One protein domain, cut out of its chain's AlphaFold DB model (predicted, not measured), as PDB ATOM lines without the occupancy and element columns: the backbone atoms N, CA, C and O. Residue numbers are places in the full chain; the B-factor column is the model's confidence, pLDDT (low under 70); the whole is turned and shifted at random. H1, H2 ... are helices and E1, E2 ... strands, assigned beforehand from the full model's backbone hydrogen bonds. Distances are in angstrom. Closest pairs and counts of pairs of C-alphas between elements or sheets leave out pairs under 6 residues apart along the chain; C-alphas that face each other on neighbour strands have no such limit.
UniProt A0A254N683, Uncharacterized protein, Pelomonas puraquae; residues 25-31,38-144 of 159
ATOM      1  N   HIS A  25     145.149 141.427 160.536       57.41
ATOM      2  CA  HIS A  25     145.470 140.931 159.202       57.41
ATOM      3  C   HIS A  25     144.857 141.857 158.146       57.41
ATOM      4  O   HIS A  25     143.657 142.126 158.171       57.41
ATOM      5  N   VAL A  26     145.684 142.331 157.215       56.28
ATOM      6  CA  VAL A  26     145.305 143.237 156.130       56.28
ATOM      7  C   VAL A  26     145.673 142.587 154.802       56.28
ATOM      8  O   VAL A  26     146.849 142.455 154.460       56.28
ATOM      9  N   GLN A  27     144.656 142.198 154.038       52.78
ATOM     10  CA  GLN A  27     144.828 141.695 152.680       52.78
ATOM     11  C   GLN A  27     144.757 142.856 151.689       52.78
ATOM     12  O   GLN A  27     143.775 143.596 151.653       52.78
ATOM     13  N   ILE A  28     145.784 142.994 150.849       56.62
ATOM     14  CA  ILE A  28     145.870 144.073 149.865       56.62
ATOM     15  C   ILE A  28     145.867 143.454 148.477       56.62
ATOM     16  O   ILE A  28     146.794 142.748 148.082       56.62
ATOM     17  N   SER A  29     144.776 143.697 147.752       49.94
ATOM     18  CA  SER A  29     144.579 143.214 146.387       49.94
ATOM     19  C   SER A  29     144.328 144.396 145.466       49.94
ATOM     20  O   SER A  29     143.277 145.033 145.522       49.94
ATOM     21  N   THR A  30     145.299 144.702 144.613       50.41
ATOM     22  CA  THR A  30     145.164 145.769 143.625       50.41
ATOM     23  C   THR A  30     144.648 145.193 142.308       50.41
ATOM     24  O   THR A  30     145.402 144.595 141.543       50.41
ATOM     25  N   LEU A  31     143.361 145.397 142.007       48.16
ATOM     26  CA  LEU A  31     142.823 145.174 140.662       48.16
ATOM     27  C   LEU A  31     143.115 146.406 139.801       48.16
ATOM     28  O   LEU A  31     142.419 147.417 139.876       48.16
ATOM     29  N   SER A  38     151.527 157.268 139.510       69.19
ATOM     30  CA  SER A  38     152.144 157.113 140.821       69.19
ATOM     31  C   SER A  38     151.167 156.414 141.761       69.19
ATOM     32  O   SER A  38     149.955 156.418 141.529       69.19
ATOM     33  N   PHE A  39     151.683 155.808 142.824       71.81
ATOM     34  CA  PHE A  39     150.863 155.313 143.920       71.81
ATOM     35  C   PHE A  39     151.499 155.655 145.263       71.81
ATOM     36  O   PHE A  39     152.724 155.668 145.394       71.81
ATOM     37  N   THR A  40     150.640 155.887 146.255       74.44
ATOM     38  CA  THR A  40     151.013 155.974 147.665       74.44
ATOM     39  C   THR A  40     150.151 154.991 148.438       74.44
ATOM     40  O   THR A  40     148.933 154.964 148.272       74.44
ATOM     41  N   GLN A  41     150.784 154.179 149.271       73.38
ATOM     42  CA  GLN A  41     150.144 153.203 150.135       73.38
ATOM     43  C   GLN A  41     150.536 153.504 151.576       73.38
ATOM     44  O   GLN A  41     151.715 153.686 151.864       73.38
ATOM     45  N   THR A  42     149.561 153.543 152.474       75.00
ATOM     46  CA  THR A  42     149.783 153.784 153.901       75.00
ATOM     47  C   THR A  42     149.156 152.672 154.723       75.00
ATOM     48  O   THR A  42     148.042 152.245 154.426       75.00
ATOM     49  N   LEU A  43     149.870 152.223 155.747       75.69
ATOM     50  CA  LEU A  43     149.422 151.233 156.713       75.69
ATOM     51  C   LEU A  43     149.670 151.790 158.113       75.69
ATOM     52  O   LEU A  43     150.806 152.135 158.440       75.69
ATOM     53  N   ASP A  44     148.626 151.881 158.923       77.38
ATOM     54  CA  ASP A  44     148.689 152.360 160.296       77.38
ATOM     55  C   ASP A  44     148.487 151.217 161.304       77.38
ATOM     56  O   ASP A  44     147.715 150.283 161.096       77.38
ATOM     57  N   ALA A  45     149.212 151.281 162.417       75.31
ATOM     58  CA  ALA A  45     149.048 150.378 163.548       75.31
ATOM     59  C   ALA A  45     149.209 151.148 164.856       75.31
ATOM     60  O   ALA A  45     150.223 151.810 165.069       75.31
ATOM     61  N   ALA A  46     148.231 151.032 165.750       79.44
ATOM     62  CA  ALA A  46     148.307 151.590 167.096       79.44
ATOM     63  C   ALA A  46     148.722 150.501 168.093       79.44
ATOM     64  O   ALA A  46     148.016 149.508 168.234       79.44
ATOM     65  N   CYS A  47     149.837 150.696 168.797       73.38
ATOM     66  CA  CYS A  47     150.317 149.830 169.872       73.38
ATOM     67  C   CYS A  47     150.409 150.635 171.175       73.38
ATOM     68  O   CYS A  47     151.371 151.376 171.400       73.38
ATOM     69  N   GLY A  48     149.405 150.499 172.044       75.88
ATOM     70  CA  GLY A  48     149.313 151.294 173.271       75.88
ATOM     71  C   GLY A  48     149.160 152.790 172.971       75.88
ATOM     72  O   GLY A  48     148.207 153.189 172.310       75.88
ATOM     73  N   GLN A  49     150.093 153.613 173.459       80.19
ATOM     74  CA  GLN A  49     150.119 155.069 173.220       80.19
ATOM     75  C   GLN A  49     150.854 155.468 171.930       80.19
ATOM     76  O   GLN A  49     150.939 156.654 171.608       80.19
ATOM     77  N   ARG A  50     151.412 154.491 171.204       80.31
ATOM     78  CA  ARG A  50     152.193 154.735 169.994       80.31
ATOM     79  C   ARG A  50     151.408 154.370 168.748       80.31
ATOM     80  O   ARG A  50     150.777 153.318 168.703       80.31
ATOM     81  N   THR A  51     151.540 155.181 167.707       84.81
ATOM     82  CA  THR A  51     151.002 154.886 166.375       84.81
ATOM     83  C   THR A  51     152.139 154.820 165.374       84.81
ATOM     84  O   THR A  51     152.938 155.744 165.259       84.81
ATOM     85  N   PHE A  52     152.201 153.728 164.629       83.00
ATOM     86  CA  PHE A  52     153.150 153.502 163.554       83.00
ATOM     87  C   PHE A  52     152.420 153.683 162.231       83.00
ATOM     88  O   PHE A  52     151.397 153.046 162.006       83.00
ATOM     89  N   VAL A  53     152.943 154.533 161.356       84.69
ATOM     90  CA  VAL A  53     152.418 154.764 160.010       84.69
ATOM     91  C   VAL A  53     153.513 154.429 159.015       84.69
ATOM     92  O   VAL A  53     154.494 155.156 158.874       84.69
ATOM     93  N   LEU A  54     153.345 153.310 158.330       83.06
ATOM     94  CA  LEU A  54     154.204 152.874 157.246       83.06
ATOM     95  C   LEU A  54     153.643 153.426 155.936       83.06
ATOM     96  O   LEU A  54     152.553 153.040 155.517       83.06
ATOM     97  N   SER A  55     154.375 154.321 155.286       83.38
ATOM     98  CA  SER A  55     154.025 154.881 153.987       83.38
ATOM     99  C   SER A  55     154.998 154.402 152.919       83.38
ATOM    100  O   SER A  55     156.204 154.288 153.129       83.38
ATOM    101  N   ARG A  56     154.463 154.103 151.744       80.56
ATOM    102  CA  ARG A  56     155.227 153.709 150.571       80.56
ATOM    103  C   ARG A  56     154.754 154.516 149.386       80.56
ATOM    104  O   ARG A  56     153.553 154.573 149.137       80.56
ATOM    105  N   SER A  57     155.684 155.059 148.618       78.88
ATOM    106  CA  SER A  57     155.387 155.722 147.355       78.88
ATOM    107  C   SER A  57     156.234 155.155 146.220       78.88
ATOM    108  O   SER A  57     157.370 154.715 146.417       78.88
ATOM    109  N   ALA A  58     155.662 155.134 145.019       74.75
ATOM    110  CA  ALA A  58     156.415 154.889 143.797       74.75
ATOM    111  C   ALA A  58     155.779 155.610 142.606       74.75
ATOM    112  O   ALA A  58     154.568 155.840 142.560       74.75
ATOM    113  N   SER A  59     156.611 155.930 141.621       71.94
ATOM    114  CA  SER A  59     156.203 156.477 140.328       71.94
ATOM    115  C   SER A  59     156.250 155.385 139.262       71.94
ATOM    116  O   SER A  59     157.164 154.565 139.259       71.94
ATOM    117  N   ALA A  60     155.311 155.385 138.315       66.31
ATOM    118  CA  ALA A  60     155.389 154.504 137.149       66.31
ATOM    119  C   ALA A  60     156.517 154.892 136.186       66.31
ATOM    120  O   ALA A  60     156.968 154.043 135.422       66.31
ATOM    121  N   ALA A  61     156.976 156.147 136.215       67.06
ATOM    122  CA  ALA A  61     158.117 156.588 135.412       67.06
ATOM    123  C   ALA A  61     159.455 156.090 135.985       67.06
ATOM    124  O   ALA A  61     160.410 155.896 135.239       67.06
ATOM    125  N   THR A  62     159.517 155.877 137.300       67.81
ATOM    126  CA  THR A  62     160.707 155.400 138.016       67.81
ATOM    127  C   THR A  62     160.314 154.291 138.998       67.81
ATOM    128  O   THR A  62     160.366 154.481 140.214       67.81
ATOM    129  N   PRO A  63     159.906 153.108 138.495       63.00
ATOM    130  CA  PRO A  63     159.373 152.028 139.328       63.00
ATOM    131  C   PRO A  63     160.392 151.460 140.324       63.00
ATOM    132  O   PRO A  63     159.979 150.804 141.283       63.00
ATOM    133  N   ASP A  64     161.681 151.727 140.116       64.19
ATOM    134  CA  ASP A  64     162.783 151.328 140.996       64.19
ATOM    135  C   ASP A  64     163.076 152.372 142.090       64.19
ATOM    136  O   ASP A  64     163.660 152.041 143.117       64.19
ATOM    137  N   GLN A  65     162.607 153.618 141.931       67.12
ATOM    138  CA  GLN A  65     162.658 154.654 142.969       67.12
ATOM    139  C   GLN A  65     161.452 154.515 143.901       67.12
ATOM    140  O   GLN A  65     160.527 155.332 143.910       67.12
ATOM    141  N   ARG A  66     161.436 153.422 144.663       75.69
ATOM    142  CA  ARG A  66     160.435 153.185 145.706       75.69
ATOM    143  C   ARG A  66     160.949 153.797 146.994       75.69
ATOM    144  O   ARG A  66     162.057 153.483 147.403       75.69
ATOM    145  N   HIS A  67     160.140 154.631 147.632       85.31
ATOM    146  CA  HIS A  67     160.471 155.211 148.927       85.31
ATOM    147  C   HIS A  67     159.537 154.629 149.983       85.31
ATOM    148  O   HIS A  67     158.322 154.581 149.778       85.31
ATOM    149  N   THR A  68     160.108 154.153 151.086       86.56
ATOM    150  CA  THR A  68     159.359 153.629 152.229       86.56
ATOM    151  C   THR A  68     159.726 154.424 153.469       86.56
ATOM    152  O   THR A  68     160.865 154.386 153.925       86.56
ATOM    153  N   GLN A  69     158.743 155.106 154.040       90.38
ATOM    154  CA  GLN A  69     158.901 155.910 155.238       90.38
ATOM    155  C   GLN A  69     158.083 155.305 156.380       90.38
ATOM    156  O   GLN A  69     156.955 154.853 156.209       90.38
ATOM    157  N   LEU A  70     158.660 155.320 157.572       88.31
ATOM    158  CA  LEU A  70     157.991 154.988 158.816       88.31
ATOM    159  C   LEU A  70     157.831 156.263 159.638       88.31
ATOM    160  O   LEU A  70     158.812 156.928 159.960       88.31
ATOM    161  N   THR A  71     156.600 156.582 160.017       88.94
ATOM    162  CA  THR A  71     156.307 157.616 161.009       88.94
ATOM    163  C   THR A  71     155.890 156.954 162.313       88.94
ATOM    164  O   THR A  71     154.991 156.120 162.322       88.94
ATOM    165  N   ILE A  72     156.535 157.315 163.417       88.12
ATOM    166  CA  ILE A  72     156.180 156.866 164.764       88.12
ATOM    167  C   ILE A  72     155.665 158.078 165.533       88.12
ATOM    168  O   ILE A  72     156.408 159.039 165.745       88.12
ATOM    169  N   HIS A  73     154.412 158.013 165.957       88.75
ATOM    170  CA  HIS A  73     153.803 158.948 166.890       88.75
ATOM    171  C   HIS A  73     153.855 158.341 168.292       88.75
ATOM    172  O   HIS A  73     153.449 157.196 168.470       88.75
ATOM    173  N   ASP A  74     154.356 159.090 169.270       85.62
ATOM    174  CA  ASP A  74     154.398 158.712 170.687       85.62
ATOM    175  C   ASP A  74     153.940 159.916 171.523       85.62
ATOM    176  O   ASP A  74     154.702 160.858 171.764       85.62
ATOM    177  N   GLY A  75     152.648 159.951 171.856       83.31
ATOM    178  CA  GLY A  75     152.014 161.138 172.431       83.31
ATOM    179  C   GLY A  75     152.135 162.357 171.507       83.31
ATOM    180  O   GLY A  75     151.578 162.374 170.412       83.31
ATOM    181  N   SER A  76     152.857 163.392 171.949       82.00
ATOM    182  CA  SER A  76     153.127 164.604 171.159       82.00
ATOM    183  C   SER A  76     154.387 164.516 170.291       82.00
ATOM    184  O   SER A  76     154.615 165.395 169.459       82.00
ATOM    185  N   ALA A  77     155.216 163.484 170.471       86.12
ATOM    186  CA  ALA A  77     156.439 163.309 169.702       86.12
ATOM    187  C   ALA A  77     156.151 162.594 168.375       86.12
ATOM    188  O   ALA A  77     155.436 161.593 168.330       86.12
ATOM    189  N   GLN A  78     156.765 163.079 167.294       91.12
ATOM    190  CA  GLN A  78     156.739 162.443 165.980       91.12
ATOM    191  C   GLN A  78     158.168 162.195 165.503       91.12
ATOM    192  O   GLN A  78     159.002 163.100 165.513       91.12
ATOM    193  N   ARG A  79     158.440 160.974 165.041       89.75
ATOM    194  CA  ARG A  79     159.698 160.600 164.387       89.75
ATOM    195  C   ARG A  79     159.405 160.063 163.000       89.75
ATOM    196  O   ARG A  79     158.516 159.233 162.851       89.75
ATOM    197  N   GLN A  80     160.152 160.527 162.008       91.50
ATOM    198  CA  GLN A  80     160.098 160.007 160.645       91.50
ATOM    199  C   GLN A  80     161.428 159.355 160.309       91.50
ATOM    200  O   GLN A  80     162.488 159.919 160.574       91.50
ATOM    201  N   LEU A  81     161.354 158.156 159.750       89.38
ATOM    202  CA  LEU A  81     162.497 157.324 159.421       89.38
ATOM    203  C   LEU A  81     162.342 156.871 157.978       89.38
ATOM    204  O   LEU A  81     161.301 156.328 157.606       89.38
ATOM    205  N   ASP A  82     163.373 157.090 157.172       90.38
ATOM    206  CA  ASP A  82     163.478 156.412 155.888       90.38
ATOM    207  C   ASP A  82     163.925 154.976 156.158       90.38
ATOM    208  O   ASP A  82     164.993 154.742 156.726       90.38
ATOM    209  N   ILE A  83     163.076 154.018 155.798       88.25
ATOM    210  CA  ILE A  83     163.362 152.596 155.963       88.25
ATOM    211  C   ILE A  83     163.495 151.888 154.615       88.25
ATOM    212  O   ILE A  83     163.472 150.658 154.584       88.25
ATOM    213  N   THR A  84     163.635 152.633 153.515       87.38
ATOM    214  CA  THR A  84     163.724 152.107 152.144       87.38
ATOM    215  C   THR A  84     164.781 151.011 152.022       87.38
ATOM    216  O   THR A  84     164.487 149.931 151.507       87.38
ATOM    217  N   ASP A  85     165.967 151.241 152.588       85.56
ATOM    218  CA  ASP A  85     167.102 150.315 152.504       85.56
ATOM    219  C   ASP A  85     167.094 149.220 153.581       85.56
ATOM    220  O   ASP A  85     167.976 148.360 153.617       85.56
ATOM    221  N   THR A  86     166.091 149.207 154.462       85.44
ATOM    222  CA  THR A  86     165.951 148.149 155.472       85.44
ATOM    223  C   THR A  86     165.419 146.856 154.847       85.44
ATOM    224  O   THR A  86     164.770 146.895 153.797       85.44
ATOM    225  N   PRO A  87     165.584 145.692 155.507       80.88
ATOM    226  CA  PRO A  87     165.001 144.441 155.025       80.88
ATOM    227  C   PRO A  87     163.484 144.516 154.776       80.88
ATOM    228  O   PRO A  87     162.997 143.934 153.807       80.88
ATOM    229  N   LEU A  88     162.742 145.251 155.615       80.56
ATOM    230  CA  LEU A  88     161.307 145.482 155.422       80.56
ATOM    231  C   LEU A  88     161.051 146.399 154.219       80.56
ATOM    232  O   LEU A  88     160.201 146.081 153.390       80.56
ATOM    233  N   GLY A  89     161.798 147.501 154.092       81.88
ATOM    234  CA  GLY A  89     161.696 148.421 152.954       81.88
ATOM    235  C   GLY A  89     161.956 147.729 151.620       81.88
ATOM    236  O   GLY A  89     161.153 147.854 150.699       81.88
ATOM    237  N   GLN A  90     162.993 146.894 151.543       80.44
ATOM    238  CA  GLN A  90     163.280 146.102 150.348       80.44
ATOM    239  C   GLN A  90     162.209 145.045 150.056       80.44
ATOM    240  O   GLN A  90     161.870 144.823 148.893       80.44
ATOM    241  N   ALA A  91     161.649 144.398 151.083       75.81
ATOM    242  CA  ALA A  91     160.568 143.431 150.901       75.81
ATOM    243  C   ALA A  91     159.305 144.105 150.342       75.81
ATOM    244  O   ALA A  91     158.743 143.650 149.345       75.81
ATOM    245  N   LEU A  92     158.920 145.245 150.919       75.62
ATOM    246  CA  LEU A  92     157.829 146.088 150.430       75.62
ATOM    247  C   LEU A  92     158.106 146.599 149.014       75.62
ATOM    248  O   LEU A  92     157.213 146.629 148.168       75.62
ATOM    249  N   ALA A  93     159.356 146.952 148.722       73.88
ATOM    250  CA  ALA A  93     159.778 147.429 147.420       73.88
ATOM    251  C   ALA A  93     159.720 146.357 146.328       73.88
ATOM    252  O   ALA A  93     159.761 146.730 145.166       73.88
ATOM    253  N   ARG A  94     159.562 145.057 146.604       66.31
ATOM    254  CA  ARG A  94     159.512 144.040 145.533       66.31
ATOM    255  C   ARG A  94     158.130 143.842 144.915       66.31
ATOM    256  O   ARG A  94     158.038 143.485 143.745       66.31
ATOM    257  N   THR A  95     157.050 144.199 145.607       57.69
ATOM    258  CA  THR A  95     155.693 143.800 145.180       57.69
ATOM    259  C   THR A  95     154.712 144.956 145.328       57.69
ATOM    260  O   THR A  95     154.345 145.321 146.443       57.69
ATOM    261  N   PRO A  96     154.316 145.613 144.225       51.38
ATOM    262  CA  PRO A  96     153.479 146.809 144.286       51.38
ATOM    263  C   PRO A  96     151.987 146.537 144.521       51.38
ATOM    264  O   PRO A  96     151.263 147.490 144.772       51.38
ATOM    265  N   THR A  97     151.504 145.292 144.425       52.34
ATOM    266  CA  THR A  97     150.066 145.089 144.145       52.34
ATOM    267  C   THR A  97     149.392 143.875 144.780       52.34
ATOM    268  O   THR A  97     148.165 143.782 144.737       52.34
ATOM    269  N   LEU A  98     150.143 142.945 145.368       53.16
ATOM    270  CA  LEU A  98     149.575 141.755 145.995       53.16
ATOM    271  C   LEU A  98     150.420 141.364 147.203       53.16
ATOM    272  O   LEU A  98     151.627 141.145 147.085       53.16
ATOM    273  N   GLY A  99     149.780 141.288 148.360       58.12
ATOM    274  CA  GLY A  99     150.410 140.824 149.582       58.12
ATOM    275  C   GLY A  99     149.446 140.851 150.755       58.12
ATOM    276  O   GLY A  99     148.430 141.551 150.743       58.12
ATOM    277  N   GLU A 100     149.779 140.073 151.766       62.41
ATOM    278  CA  GLU A 100     149.085 140.060 153.043       62.41
ATOM    279  C   GLU A 100     150.037 140.584 154.116       62.41
ATOM    280  O   GLU A 100     151.201 140.183 154.204       62.41
ATOM    281  N   PHE A 101     149.525 141.497 154.931       71.62
ATOM    282  CA  PHE A 101     150.215 142.021 156.095       71.62
ATOM    283  C   PHE A 101     149.563 141.469 157.350       71.62
ATOM    284  O   PHE A 101     148.343 141.502 157.483       71.62
ATOM    285  N   SER A 102     150.367 141.004 158.299       67.94
ATOM    286  CA  SER A 102     149.910 140.835 159.677       67.94
ATOM    287  C   SER A 102     150.685 141.776 160.582       67.94
ATOM    288  O   SER A 102     151.913 141.781 160.564       67.94
ATOM    289  N   LEU A 103     149.969 142.558 161.377       75.00
ATOM    290  CA  LEU A 103     150.532 143.486 162.344       75.00
ATOM    291  C   LEU A 103     150.305 142.938 163.747       75.00
ATOM    292  O   LEU A 103     149.242 142.394 164.053       75.00
ATOM    293  N   GLY A 104     151.322 143.048 164.590       68.31
ATOM    294  CA  GLY A 104     151.253 142.663 165.993       68.31
ATOM    295  C   GLY A 104     152.051 143.626 166.854       68.31
ATOM    296  O   GLY A 104     153.078 144.152 166.427       68.31
ATOM    297  N   CYS A 105     151.581 143.840 168.074       70.75
ATOM    298  CA  CYS A 105     152.254 144.682 169.051       70.75
ATOM    299  C   CYS A 105     152.982 143.808 170.080       70.75
ATOM    300  O   CYS A 105     152.465 142.784 170.518       70.75
ATOM    301  N   GLY A 106     154.191 144.219 170.456       70.94
ATOM    302  CA  GLY A 106     154.971 143.652 171.558       70.94
ATOM    303  C   GLY A 106     155.903 144.727 172.117       70.94
ATOM    304  O   GLY A 106     155.484 145.864 172.307       70.94
ATOM    305  N   ASN A 107     157.194 144.430 172.279       72.69
ATOM    306  CA  ASN A 107     158.235 145.440 172.557       72.69
ATOM    307  C   ASN A 107     158.599 146.303 171.318       72.69
ATOM    308  O   ASN A 107     159.768 146.620 171.090       72.69
ATOM    309  N   GLY A 108     157.624 146.576 170.455       74.31
ATOM    310  CA  GLY A 108     157.786 147.139 169.117       74.31
ATOM    311  C   GLY A 108     156.626 146.743 168.203       74.31
ATOM    312  O   GLY A 108     155.721 146.011 168.618       74.31
ATOM    313  N   LEU A 109     156.665 147.216 166.957       79.62
ATOM    314  CA  LEU A 109     155.726 146.800 165.917       79.62
ATOM    315  C   LEU A 109     156.298 145.594 165.171       79.62
ATOM    316  O   LEU A 109     157.397 145.643 164.623       79.62
ATOM    317  N   TYR A 110     155.527 144.520 165.116       80.56
ATOM    318  CA  TYR A 110     155.831 143.341 164.328       80.56
ATOM    319  C   TYR A 110     155.024 143.367 163.035       80.56
ATOM    320  O   TYR A 110     153.799 143.454 163.067       80.56
ATOM    321  N   VAL A 111     155.714 143.272 161.902       78.69
ATOM    322  CA  VAL A 111     155.130 143.276 160.561       78.69
ATOM    323  C   VAL A 111     155.459 141.953 159.898       78.69
ATOM    324  O   VAL A 111     156.600 141.705 159.521       78.69
ATOM    325  N   ARG A 112     154.473 141.077 159.745       75.81
ATOM    326  CA  ARG A 112     154.601 139.902 158.889       75.81
ATOM    327  C   ARG A 112     154.171 140.278 157.486       75.81
ATOM    328  O   ARG A 112     153.054 140.756 157.309       75.81
ATOM    329  N   TYR A 113     155.036 140.031 156.511       72.81
ATOM    330  CA  TYR A 113     154.717 140.259 155.109       72.81
ATOM    331  C   TYR A 113     154.674 138.935 154.352       72.81
ATOM    332  O   TYR A 113     155.644 138.177 154.333       72.81
ATOM    333  N   TRP A 114     153.533 138.660 153.731       68.12
ATOM    334  CA  TRP A 114     153.316 137.507 152.872       68.12
ATOM    335  C   TRP A 114     153.197 137.971 151.429       68.12
ATOM    336  O   TRP A 114     152.306 138.750 151.084       68.12
ATOM    337  N   LEU A 115     154.065 137.447 150.568       62.22
ATOM    338  CA  LEU A 115     153.828 137.519 149.134       62.22
ATOM    339  C   LEU A 115     152.771 136.489 148.733       62.22
ATOM    340  O   LEU A 115     152.800 135.367 149.250       62.22
ATOM    341  N   PRO A 116     151.890 136.789 147.761       52.19
ATOM    342  CA  PRO A 116     151.203 135.716 147.060       52.19
ATOM    343  C   PRO A 116     152.260 134.773 146.473       52.19
ATOM    344  O   PRO A 116     153.278 135.214 145.941       52.19
ATOM    345  N   ARG A 117     152.004 133.462 146.511       50.22
ATOM    346  CA  ARG A 117     152.908 132.434 145.950       50.22
ATOM    347  C   ARG A 117     153.202 132.596 144.447       50.22
ATOM    348  O   ARG A 117     153.985 131.830 143.903       50.22
ATOM    349  N   GLN A 118     152.574 133.556 143.773       47.12
ATOM    350  CA  GLN A 118     152.704 133.828 142.345       47.12
ATOM    351  C   GLN A 118     153.548 135.095 142.111       47.12
ATOM    352  O   GLN A 118     153.038 136.121 141.671       47.12
ATOM    353  N   GLY A 119     154.834 135.040 142.459       47.16
ATOM    354  CA  GLY A 119     155.833 136.019 142.013       47.16
ATOM    355  C   GLY A 119     156.570 135.520 140.758       47.16
ATOM    356  O   GLY A 119     156.665 134.307 140.570       47.16
ATOM    357  N   PRO A 120     157.073 136.414 139.883       45.00
ATOM    358  CA  PRO A 120     157.865 136.029 138.715       45.00
ATOM    359  C   PRO A 120     159.166 135.310 139.117       45.00
ATOM    360  O   PRO A 120     159.786 135.635 140.128       45.00
ATOM    361  N   THR A 121     159.563 134.341 138.294       48.66
ATOM    362  CA  THR A 121     160.520 133.252 138.566       48.66
ATOM    363  C   THR A 121     161.970 133.675 138.853       48.66
ATOM    364  O   THR A 121     162.733 132.858 139.361       48.66
ATOM    365  N   ASP A 122     162.350 134.925 138.564       45.94
ATOM    366  CA  ASP A 122     163.762 135.344 138.468       45.94
ATOM    367  C   ASP A 122     164.276 136.229 139.622       45.94
ATOM    368  O   ASP A 122     165.441 136.628 139.623       45.94
ATOM    369  N   ALA A 123     163.459 136.537 140.634       44.72
ATOM    370  CA  ALA A 123     163.928 137.227 141.841       44.72
ATOM    371  C   ALA A 123     164.105 136.229 142.998       44.72
ATOM    372  O   ALA A 123     163.278 135.327 143.141       44.72
ATOM    373  N   PRO A 124     165.119 136.387 143.879       46.56
ATOM    374  CA  PRO A 124     165.189 135.574 145.084       46.56
ATOM    375  C   PRO A 124     163.897 135.778 145.877       46.56
ATOM    376  O   PRO A 124     163.595 136.901 146.296       46.56
ATOM    377  N   ASN A 125     163.121 134.699 146.018       48.81
ATOM    378  CA  ASN A 125     161.865 134.706 146.752       48.81
ATOM    379  C   ASN A 125     162.155 135.205 148.172       48.81
ATOM    380  O   ASN A 125     163.015 134.621 148.838       48.81
ATOM    381  N   PRO A 126     161.497 136.274 148.656       49.69
ATOM    382  CA  PRO A 126     161.618 136.614 150.062       49.69
ATOM    383  C   PRO A 126     161.149 135.417 150.879       49.69
ATOM    384  O   PRO A 126     160.233 134.695 150.472       49.69
ATOM    385  N   THR A 127     161.801 135.196 152.018       53.62
ATOM    386  CA  THR A 127     161.462 134.106 152.926       53.62
ATOM    387  C   THR A 127     159.956 134.149 153.198       53.62
ATOM    388  O   THR A 127     159.474 135.161 153.719       53.62
ATOM    389  N   PRO A 128     159.191 133.103 152.826       55.16
ATOM    390  CA  PRO A 128     157.767 133.061 153.108       55.16
ATOM    391  C   PRO A 128     157.561 133.301 154.605       55.16
ATOM    392  O   PRO A 128     158.208 132.651 155.426       55.16
ATOM    393  N   ASN A 129     156.679 134.236 154.956       61.16
ATOM    394  CA  ASN A 129     156.279 134.520 156.340       61.16
ATOM    395  C   ASN A 129     157.350 135.237 157.167       61.16
ATOM    396  O   ASN A 129     157.314 135.156 158.400       61.16
ATOM    397  N   ALA A 130     158.279 135.943 156.515       72.25
ATOM    398  CA  ALA A 130     159.220 136.817 157.199       72.25
ATOM    399  C   ALA A 130     158.465 137.766 158.142       72.25
ATOM    400  O   ALA A 130     157.545 138.488 157.743       72.25
ATOM    401  N   LEU A 131     158.832 137.713 159.418       77.50
ATOM    402  CA  LEU A 131     158.340 138.614 160.442       77.50
ATOM    403  C   LEU A 131     159.422 139.672 160.633       77.50
ATOM    404  O   LEU A 131     160.577 139.347 160.843       77.50
ATOM    405  N   TYR A 132     159.078 140.940 160.505       84.50
ATOM    406  CA  TYR A 132     159.993 142.056 160.707       84.50
ATOM    407  C   TYR A 132     159.630 142.729 162.020       84.50
ATOM    408  O   TYR A 132     158.448 142.911 162.308       84.50
ATOM    409  N   ARG A 133     160.625 143.096 162.823       84.94
ATOM    410  CA  ARG A 133     160.426 143.875 164.042       84.94
ATOM    411  C   ARG A 133     160.918 145.295 163.806       84.94
ATOM    412  O   ARG A 133     162.060 145.499 163.412       84.94
ATOM    413  N   ILE A 134     160.055 146.253 164.097       86.12
ATOM    414  CA  ILE A 134     160.373 147.667 164.244       86.12
ATOM    415  C   ILE A 134     160.482 147.921 165.747       86.12
ATOM    416  O   ILE A 134     159.487 147.847 166.475       86.12
ATOM    417  N   ALA A 135     161.700 148.152 166.226       83.00
ATOM    418  CA  ALA A 135     161.961 148.440 167.629       83.00
ATOM    419  C   ALA A 135     161.548 149.875 168.002       83.00
ATOM    420  O   ALA A 135     161.192 150.692 167.154       83.00
ATOM    421  N   GLU A 136     161.599 150.202 169.293       76.88
ATOM    422  CA  GLU A 136     161.191 151.524 169.791       76.88
ATOM    423  C   GLU A 136     162.085 152.672 169.308       76.88
ATOM    424  O   GLU A 136     161.630 153.812 169.180       76.88
ATOM    425  N   ASP A 137     163.355 152.380 169.033       81.12
ATOM    426  CA  ASP A 137     164.312 153.314 168.439       81.12
ATOM    427  C   ASP A 137     164.091 153.502 166.928       81.12
ATOM    428  O   ASP A 137     164.683 154.398 166.332       81.12
ATOM    429  N   GLY A 138     163.196 152.710 166.327       77.81
ATOM    430  CA  GLY A 138     162.905 152.724 164.902       77.81
ATOM    431  C   GLY A 138     163.795 151.811 164.062       77.81
ATOM    432  O   GLY A 138     163.628 151.768 162.843       77.81
ATOM    433  N   SER A 139     164.714 151.066 164.684       85.81
ATOM    434  CA  SER A 139     165.503 150.059 163.982       85.81
ATOM    435  C   SER A 139     164.606 148.936 163.458       85.81
ATOM    436  O   SER A 139     163.644 148.513 164.105       85.81
ATOM    437  N   VAL A 140     164.922 148.465 162.252       86.25
ATOM    438  CA  VAL A 140     164.179 147.410 161.562       86.25
ATOM    439  C   VAL A 140     165.058 146.174 161.464       86.25
ATOM    440  O   VAL A 140     166.129 146.219 160.859       86.25
ATOM    441  N   SER A 141     164.590 145.054 162.008       83.88
ATOM    442  CA  SER A 141     165.285 143.771 161.931       83.88
ATOM    443  C   SER A 141     164.370 142.648 161.450       83.88
ATOM    444  O   SER A 141     163.146 142.707 161.580       83.88
ATOM    445  N   LEU A 142     164.971 141.610 160.867       79.31
ATOM    446  CA  LEU A 142     164.271 140.353 160.621       79.31
ATOM    447  C   LEU A 142     164.094 139.628 161.960       79.31
ATOM    448  O   LEU A 142     165.033 139.523 162.746       79.31
ATOM    449  N   HIS A 143     162.883 139.146 162.206       71.25
ATOM    450  CA  HIS A 143     162.493 138.416 163.394       71.25
ATOM    451  C   HIS A 143     161.929 137.023 163.029       71.25
ATOM    452  O   HIS A 143     161.157 136.878 162.083       71.25
ATOM    453  N   PRO A 144     162.261 135.980 163.795       63.31
ATOM    454  CA  PRO A 144     163.334 135.998 164.771       63.31
ATOM    455  C   PRO A 144     164.696 136.135 164.055       63.31
ATOM    456  O   PRO A 144     164.774 136.044 162.828       63.31
TER     457      PRO A 144
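What this domain is: This is residues 25 to 31 and 38 to 144 of the 159 residues of an uncharacterized protein of Pelomonas puraquae (UniProt A0A254N683). Two strongly twisted sheets face each other as a sandwich, the strands of the one at 30 degrees to those of the other, and the short helix H1 sits between them, on both. The five-stranded sheet E1-E6-E7-E8-E9 makes one layer and the four-stranded sheet E2-E3-E4-E5 the other, while residues 115 to 130, with no named element, make a long loop between E7 and E8. The printed part has 114 residues, with one named helix and nine named strands in the order E1 E2 E3 E4 E5 H1 E6 E7 E8 E9; both sheets are antiparallel and the class is mostly strand. It is compact, with a radius of gyration of the C-alphas of 13.9 A and spans of 43 by 31 by 25 A.

How they stand to each other: E1, residues 25 to 29, is an edge strand antiparallel to E6, residues 98 to 106, with N 26 and O 101 2.8 A apart. E2, residues 38 to 47, begins a meander, each strand the antiparallel neighbour of the one before, through E3, residues 50 to 59, E4, residues 67 to 74, and E5, residues 77 to 82. Within hydrogen-bond range are N 43 and O 54 at 2.8 A, N 53 and O 71 at 2.8 A, and N 72 and O 79 at 2.8 A. H1, residues 87 to 94, is on this sheet at a height of 9.7 A, and the C-alphas of Thr 68 and Gly 89, the closest of E4 and H1, are 5.8 A apart. A second meander joins E6 to E7, residues 108 to 114, E8, residues 131 to 134, and E9, residues 140 to 143. Its pairs include N 104 and O 110 at 2.9 A, N 111 and O 132 at 2.8 A, and N 133 and O 141 at 2.8 A. H1 is on this sheet too, at a height of 9.1 A, slantwise to the strands at 34 degrees to E7 on the local plane. In H1 every O i to N i+4 pair is within hydrogen-bond range. In the sandwich, two sheets face to face, the strands of one stand at 30 degrees to those of the other. The closest C-alphas of E2 and E6 are those of Cys 47 and Cys 105, 5.6 A apart.

Where its parts are: E1 begins at C-alpha 25, (145.470, 140.931, 159.202). E2 and E3, a hairpin, are each 30.0 A long, E6 is 26.2 A and E4 is 22.9 A. H1 begins at C-alpha 87, (165.001, 144.441, 155.025), and E9 ends at C-alpha 143, (162.493, 138.416, 163.394).

The domain as a whole: The C-alphas farthest apart, those of Ser 76 and Thr 121, are 45.8 A apart. Residues 32 to 37 are not printed, and C-alphas 31 and 38 are 15.1 A apart across this cut. The link E7 to E8 is long, with 16 residues. Mean pLDDT of the printed part is 72.2; residues under 70 include 25 to 31, 60 to 65, 94 to 100 and 114 to 129.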